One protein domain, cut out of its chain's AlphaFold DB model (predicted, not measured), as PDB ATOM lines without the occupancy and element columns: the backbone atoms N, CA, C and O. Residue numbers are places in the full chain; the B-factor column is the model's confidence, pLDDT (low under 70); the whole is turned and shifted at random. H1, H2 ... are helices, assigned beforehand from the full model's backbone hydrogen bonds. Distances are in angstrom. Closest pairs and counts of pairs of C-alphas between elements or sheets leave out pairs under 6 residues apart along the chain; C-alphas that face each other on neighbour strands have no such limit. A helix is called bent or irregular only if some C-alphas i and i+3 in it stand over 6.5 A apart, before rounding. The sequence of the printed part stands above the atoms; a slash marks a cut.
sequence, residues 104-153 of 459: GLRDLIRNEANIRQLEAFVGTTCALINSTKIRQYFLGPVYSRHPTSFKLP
ATOM      1  N   GLY A 104     -19.089 -16.853 -33.162       55.38
ATOM      2  CA  GLY A 104     -20.155 -16.668 -32.184       55.38
ATOM      3  C   GLY A 104     -19.657 -16.209 -30.816       55.38
ATOM      4  O   GLY A 104     -20.197 -15.252 -30.265       55.38
ATOM      5  N   LEU A 105     -18.570 -16.785 -30.292       53.06
ATOM      6  CA  LEU A 105     -18.024 -16.372 -28.994       53.06
ATOM      7  C   LEU A 105     -17.450 -14.942 -29.033       53.06
ATOM      8  O   LEU A 105     -17.541 -14.205 -28.051       53.06
ATOM      9  N   ARG A 106     -16.876 -14.515 -30.165       58.44
ATOM     10  CA  ARG A 106     -16.303 -13.162 -30.312       58.44
ATOM     11  C   ARG A 106     -17.387 -12.097 -30.391       58.44
ATOM     12  O   ARG A 106     -17.242 -11.042 -29.769       58.44
ATOM     13  N   ASP A 107     -18.470 -12.386 -31.102       62.34
ATOM     14  CA  ASP A 107     -19.618 -11.488 -31.189       62.34
ATOM     15  C   ASP A 107     -20.404 -11.460 -29.877       62.34
ATOM     16  O   ASP A 107     -20.781 -10.379 -29.410       62.34
ATOM     17  N   LEU A 108     -20.528 -12.609 -29.202       57.72
ATOM     18  CA  LEU A 108     -21.107 -12.694 -27.866       57.72
ATOM     19  C   LEU A 108     -20.288 -11.887 -26.859       57.72
ATOM     20  O   LEU A 108     -20.853 -11.269 -25.982       57.72
ATOM     21  N   ILE A 109     -18.972 -11.777 -26.967       64.19
ATOM     22  CA  ILE A 109     -18.213 -11.039 -25.949       64.19
ATOM     23  C   ILE A 109     -18.223  -9.514 -26.228       64.19
ATOM     24  O   ILE A 109     -17.938  -8.724 -25.346       64.19
ATOM     25  N   ARG A 110     -18.659  -9.028 -27.397       69.94
ATOM     26  CA  ARG A 110     -18.448  -7.626 -27.831       69.94
ATOM     27  C   ARG A 110     -19.243  -6.529 -27.092       69.94
ATOM     28  O   ARG A 110     -18.824  -5.364 -27.153       69.94
ATOM     29  N   ASN A 111     -20.364  -6.864 -26.442       77.69
ATOM     30  CA  ASN A 111     -21.324  -5.919 -25.846       77.69
ATOM     31  C   ASN A 111     -21.594  -6.244 -24.361       77.69
ATOM     32  O   ASN A 111     -21.726  -7.408 -23.996       77.69
ATOM     33  N   GLU A 112     -21.737  -5.230 -23.497       78.88
ATOM     34  CA  GLU A 112     -22.118  -5.435 -22.087       78.88
ATOM     35  C   GLU A 112     -23.452  -6.166 -21.936       78.88
ATOM     36  O   GLU A 112     -23.629  -6.951 -21.001       78.88
ATOM     37  N   ALA A 113     -24.377  -5.934 -22.871       85.81
ATOM     38  CA  ALA A 113     -25.638  -6.662 -22.935       85.81
ATOM     39  C   ALA A 113     -25.407  -8.180 -22.981       85.81
ATOM     40  O   ALA A 113     -26.134  -8.940 -22.349       85.81
ATOM     41  N   ASN A 114     -24.342  -8.614 -23.646       86.19
ATOM     42  CA  ASN A 114     -24.049 -10.022 -23.815       86.19
ATOM     43  C   ASN A 114     -23.375 -10.637 -22.581       86.19
ATOM     44  O   ASN A 114     -23.577 -11.814 -22.308       86.19
ATOM     45  N   ILE A 115     -22.628  -9.853 -21.790       87.69
ATOM     46  CA  ILE A 115     -22.146 -10.311 -20.475       87.69
ATOM     47  C   ILE A 115     -23.351 -10.618 -19.579       87.69
ATOM     48  O   ILE A 115     -23.388 -11.663 -18.933       87.69
ATOM     49  N   ARG A 116     -24.381  -9.762 -19.604       91.75
ATOM     50  CA  ARG A 116     -25.637 -10.028 -18.882       91.75
ATOM     51  C   ARG A 116     -26.392 -11.230 -19.448       91.75
ATOM     52  O   ARG A 116     -26.960 -12.000 -18.681       91.75
ATOM     53  N   GLN A 117     -26.394 -11.417 -20.770       91.69
ATOM     54  CA  GLN A 117     -26.971 -12.619 -21.383       91.69
ATOM     55  C   GLN A 117     -26.213 -13.882 -20.971       91.69
ATOM     56  O   GLN A 117     -26.849 -14.893 -20.703       91.69
ATOM     57  N   LEU A 118     -24.884 -13.825 -20.862       90.69
ATOM     58  CA  LEU A 118     -24.065 -14.936 -20.384       90.69
ATOM     59  C   LEU A 118     -24.394 -15.277 -18.926       90.69
ATOM     60  O   LEU A 118     -24.599 -16.446 -18.607       90.69
ATOM     61  N   GLU A 119     -24.504 -14.274 -18.052       94.44
ATOM     62  CA  GLU A 119     -24.947 -14.462 -16.664       94.44
ATOM     63  C   GLU A 119     -26.335 -15.113 -16.599       94.44
ATOM     64  O   GLU A 119     -26.519 -16.120 -15.911       94.44
ATOM     65  N   ALA A 120     -27.296 -14.588 -17.367       95.00
ATOM     66  CA  ALA A 120     -28.654 -15.118 -17.433       95.00
ATOM     67  C   ALA A 120     -28.691 -16.548 -17.994       95.00
ATOM     68  O   ALA A 120     -29.420 -17.394 -17.475       95.00
ATOM     69  N   PHE A 121     -27.891 -16.840 -19.019       95.06
ATOM     70  CA  PHE A 121     -27.782 -18.163 -19.624       95.06
ATOM     71  C   PHE A 121     -27.222 -19.183 -18.633       95.06
ATOM     72  O   PHE A 121     -27.822 -20.242 -18.439       95.06
ATOM     73  N   VAL A 122     -26.116 -18.856 -17.957       94.38
ATOM     74  CA  VAL A 122     -25.510 -19.724 -16.938       94.38
ATOM     75  C   VAL A 122     -26.490 -19.953 -15.788       94.38
ATOM     76  O   VAL A 122     -26.699 -21.097 -15.377       94.38
ATOM     77  N   GLY A 123     -27.148 -18.890 -15.318       94.06
ATOM     78  CA  GLY A 123     -28.135 -18.979 -14.250       94.06
ATOM     79  C   GLY A 123     -29.356 -19.822 -14.621       94.06
ATOM     80  O   GLY A 123     -29.778 -20.670 -13.838       94.06
ATOM     81  N   THR A 124     -29.886 -19.658 -15.834       94.44
ATOM     82  CA  THR A 124     -31.043 -20.425 -16.330       94.44
ATOM     83  C   THR A 124     -30.681 -21.890 -16.551       94.44
ATOM     84  O   THR A 124     -31.385 -22.774 -16.073       94.44
ATOM     85  N   THR A 125     -29.545 -22.166 -17.193       90.88
ATOM     86  CA  THR A 125     -29.071 -23.537 -17.441       90.88
ATOM     87  C   THR A 125     -28.849 -24.279 -16.130       90.88
ATOM     88  O   THR A 125     -29.286 -25.416 -15.966       90.88
ATOM     89  N   CYS A 126     -28.240 -23.618 -15.144       94.25
ATOM     90  CA  CYS A 126     -28.053 -24.223 -13.834       94.25
ATOM     91  C   CYS A 126     -29.360 -24.349 -13.045       94.25
ATOM     92  O   CYS A 126     -29.451 -25.236 -12.204       94.25
ATOM     93  N   ALA A 127     -30.377 -23.523 -13.307       95.06
ATOM     94  CA  ALA A 127     -31.703 -23.683 -12.711       95.06
ATOM     95  C   ALA A 127     -32.416 -24.961 -13.181       95.06
ATOM     96  O   ALA A 127     -33.168 -25.541 -12.403       95.06
ATOM     97  N   LEU A 128     -32.135 -25.433 -14.402       95.75
ATOM     98  CA  LEU A 128     -32.668 -26.696 -14.931       95.75
ATOM     99  C   LEU A 128     -32.065 -27.934 -14.247       95.75
ATOM    100  O   LEU A 128     -32.641 -29.019 -14.285       95.75
ATOM    101  N   ILE A 129     -30.900 -27.796 -13.610       95.44
ATOM    102  CA  ILE A 129     -30.255 -28.894 -12.890       95.44
ATOM    103  C   ILE A 129     -30.976 -29.081 -11.556       95.44
ATOM    104  O   ILE A 129     -30.794 -28.276 -10.649       95.44
ATOM    105  N   ASN A 130     -31.725 -30.172 -11.381       96.88
ATOM    106  CA  ASN A 130     -32.476 -30.434 -10.141       96.88
ATOM    107  C   ASN A 130     -31.574 -30.633  -8.906       96.88
ATOM    108  O   ASN A 130     -31.944 -30.270  -7.788       96.88
ATOM    109  N   SER A 131     -30.364 -31.171  -9.094       97.44
ATOM    110  CA  SER A 131     -29.443 -31.483  -7.998       97.44
ATOM    111  C   SER A 131     -28.689 -30.255  -7.484       97.44
ATOM    112  O   SER A 131     -27.795 -29.725  -8.147       97.44
ATOM    113  N   THR A 132     -28.963 -29.866  -6.236       95.88
ATOM    114  CA  THR A 132     -28.259 -28.771  -5.548       95.88
ATOM    115  C   THR A 132     -26.753 -29.016  -5.432       95.88
ATOM    116  O   THR A 132     -25.980 -28.072  -5.565       95.88
ATOM    117  N   LYS A 133     -26.317 -30.271  -5.238       95.25
ATOM    118  CA  LYS A 133     -24.885 -30.616  -5.150       95.25
ATOM    119  C   LYS A 133     -24.158 -30.346  -6.467       95.25
ATOM    120  O   LYS A 133     -23.062 -29.795  -6.459       95.25
ATOM    121  N   ILE A 134     -24.790 -30.679  -7.594       93.69
ATOM    122  CA  ILE A 134     -24.231 -30.418  -8.926       93.69
ATOM    123  C   ILE A 134     -24.208 -28.909  -9.193       93.69
ATOM    124  O   ILE A 134     -23.184 -28.377  -9.612       93.69
ATOM    125  N   ARG A 135     -25.284 -28.182  -8.857       95.62
ATOM    126  CA  ARG A 135     -25.290 -26.710  -8.961       95.62
ATOM    127  C   ARG A 135     -24.193 -26.063  -8.115       95.62
ATOM    128  O   ARG A 135     -23.564 -25.117  -8.571       95.62
ATOM    129  N   GLN A 136     -23.941 -26.573  -6.910       94.31
ATOM    130  CA  GLN A 136     -22.869 -26.089  -6.040       94.31
ATOM    131  C   GLN A 136     -21.479 -26.313  -6.639       94.31
ATOM    132  O   GLN A 136     -20.606 -25.475  -6.436       94.31
ATOM    133  N   TYR A 137     -21.279 -27.394  -7.394       92.31
ATOM    134  CA  TYR A 137     -20.025 -27.638  -8.105       92.31
ATOM    135  C   TYR A 137     -19.775 -26.602  -9.215       92.31
ATOM    136  O   TYR A 137     -18.667 -26.094  -9.329       92.31
ATOM    137  N   PHE A 138     -20.806 -26.233  -9.987       92.06
ATOM    138  CA  PHE A 138     -20.662 -25.292 -11.109       92.06
ATOM    139  C   PHE A 138     -20.732 -23.814 -10.712       92.06
ATOM    140  O   PHE A 138     -19.955 -23.003 -11.206       92.06
ATOM    141  N   LEU A 139     -21.674 -23.448  -9.841       92.25
ATOM    142  CA  LEU A 139     -21.932 -22.053  -9.472       92.25
ATOM    143  C   LEU A 139     -21.327 -21.654  -8.121       92.25
ATOM    144  O   LEU A 139     -21.325 -20.478  -7.759       92.25
ATOM    145  N   GLY A 140     -20.866 -22.627  -7.338       91.69
ATOM    146  CA  GLY A 140     -20.475 -22.418  -5.951       91.69
ATOM    147  C   GLY A 140     -21.658 -22.422  -4.969       91.69
ATOM    148  O   GLY A 140     -22.834 -22.448  -5.352       91.69
ATOM    149  N   PRO A 141     -21.363 -22.397  -3.656       92.44
ATOM    150  CA  PRO A 141     -22.365 -22.551  -2.602       92.44
ATOM    151  C   PRO A 141     -23.399 -21.423  -2.583       92.44
ATOM    152  O   PRO A 141     -24.581 -21.695  -2.376       92.44
ATOM    153  N   VAL A 142     -22.982 -20.184  -2.862       92.19
ATOM    154  CA  VAL A 142     -23.842 -18.990  -2.798       92.19
ATOM    155  C   VAL A 142     -24.981 -19.061  -3.818       92.19
ATOM    156  O   VAL A 142     -26.143 -18.867  -3.472       92.19
ATOM    157  N   TYR A 143     -24.663 -19.414  -5.062       94.25
ATOM    158  CA  TYR A 143     -25.627 -19.407  -6.163       94.25
ATOM    159  C   TYR A 143     -26.331 -20.755  -6.365       94.25
ATOM    160  O   TYR A 143     -27.320 -20.830  -7.087       94.25
ATOM    161  N   SER A 144     -25.896 -21.820  -5.682       95.12
ATOM    162  CA  SER A 144     -26.518 -23.151  -5.772       95.12
ATOM    163  C   SER A 144     -28.004 -23.186  -5.380       95.12
ATOM    164  O   SER A 144     -28.759 -24.029  -5.874       95.12
ATOM    165  N   ARG A 145     -28.432 -22.274  -4.494       95.50
ATOM    166  CA  ARG A 145     -29.829 -22.126  -4.047       95.50
ATOM    167  C   ARG A 145     -30.648 -21.217  -4.960       95.50
ATOM    168  O   ARG A 145     -31.841 -21.444  -5.124       95.50
ATOM    169  N   HIS A 146     -30.001 -20.223  -5.565       96.19
ATOM    170  CA  HIS A 146     -30.633 -19.204  -6.403       96.19
ATOM    171  C   HIS A 146     -29.845 -19.023  -7.711       96.19
ATOM    172  O   HIS A 146     -29.211 -17.983  -7.911       96.19
ATOM    173  N   PRO A 147     -29.861 -20.021  -8.611       94.69
ATOM    174  CA  PRO A 147     -29.036 -20.006  -9.818       94.69
ATOM    175  C   PRO A 147     -29.388 -18.843 -10.757       94.69
ATOM    176  O   PRO A 147     -28.501 -18.266 -11.369       94.69
ATOM    177  N   THR A 148     -30.646 -18.397 -10.781       95.31
ATOM    178  CA  THR A 148     -31.099 -17.225 -11.556       95.31
ATOM    179  C   THR A 148     -30.507 -15.893 -11.085       95.31
ATOM    180  O   THR A 148     -30.554 -14.912 -11.818       95.31
ATOM    181  N   SER A 149     -29.937 -15.848  -9.878       96.06
ATOM    182  CA  SER A 149     -29.250 -14.666  -9.337       96.06
ATOM    183  C   SER A 149     -27.742 -14.665  -9.604       96.06
ATOM    184  O   SER A 149     -27.037 -13.791  -9.096       96.06
ATOM    185  N   PHE A 150     -27.243 -15.643 -10.368       96.31
ATOM    186  CA  PHE A 150     -25.830 -15.758 -10.701       96.31
ATOM    187  C   PHE A 150     -25.304 -14.478 -11.357       96.31
ATOM    188  O   PHE A 150     -25.888 -13.959 -12.307       96.31
ATOM    189  N   LYS A 151     -24.171 -13.996 -10.840       95.69
ATOM    190  CA  LYS A 151     -23.422 -12.873 -11.397       95.69
ATOM    191  C   LYS A 151     -21.950 -13.219 -11.466       95.69
ATOM    192  O   LYS A 151     -21.399 -13.824 -10.539       95.69
ATOM    193  N   LEU A 152     -21.309 -12.792 -12.545       93.06
ATOM    194  CA  LEU A 152     -19.875 -12.934 -12.706       93.06
ATOM    195  C   LEU A 152     -19.161 -12.024 -11.693       93.06
ATOM    196  O   LEU A 152     -19.566 -10.875 -11.489       93.06
ATOM    197  N   PRO A 153     -18.076 -12.495 -11.052       90.88
ATOM    198  CA  PRO A 153     -17.254 -11.637 -10.212       90.88
ATOM    199  C   PRO A 153     -16.759 -10.419 -10.998       90.88
ATOM    200  O   PRO A 153     -16.361 -10.540 -12.158       90.88
TER     201      PRO A 153
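What this domain is: This is residues 104 to 153 of the 459 residues of an uncharacterized protein of Mesocestoides corti (UniProt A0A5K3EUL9). One long helix, H2, forms the spine of an elongated model, with the short H1 making a corner at its beginning and the irregular H3 turning back from its other end. After H3, residues 144 to 153 hold no named helix: they loop by H3 as far as residue 148, and the tail from there to Pro 153 leads away from H3. The 50 printed residues include three named helices, in the order H1, H2, H3, and no named strand, and the class is all helix. The whole is only just compact, close to loose, with a radius of gyration of the C-alphas of 11.6 A and spans of 33 by 19 by 14 A.

How they stand to each other: H1, residues 104 to 109, and H2, residues 112 to 128, only just touch, and only at the corner by their link, with 3 pairs of C-alphas within 8 A. Their closest C-alphas are those of Leu 108 and Asn 114, 5.7 A apart. They run opposite ways at a steep tilt of 67 degrees. H2 and H3, residues 132 to 143, form a helical hairpin and only just touch, with 3 pairs of C-alphas within 8 A. H2 touches H3 with residue 126 alone and H3 touches H2 with residues 135 to 139 alone, and their closest C-alphas are those of Cys 126 and Arg 135, 6.1 A apart. They run opposite ways at a steep tilt of 42 degrees. H1 and H3 are apart. Every O i to N i+4 pair is within hydrogen-bond range in H1 and H2, but 5 of 8 are in H3.

Where its parts are: H1 begins at C-alpha 104, (-20.155, -16.668, -32.184). H2 is 24.8 A long and begins at C-alpha 112, (-22.118, -5.435, -22.087). H3 ends at C-alpha 143, (-25.627, -19.407, -6.163), and is irregular, with C-alphas 138 and 141 9.1 A apart.

The domain as a whole: The two C-alphas farthest apart are those of Arg 110 and Lys 133, 32.9 A. The printed part has no cut, and both links, H1 to H2 and H2 to H3, are tight. The mean pLDDT of the printed part is 88.3, and residues 104 to 110 are under 70.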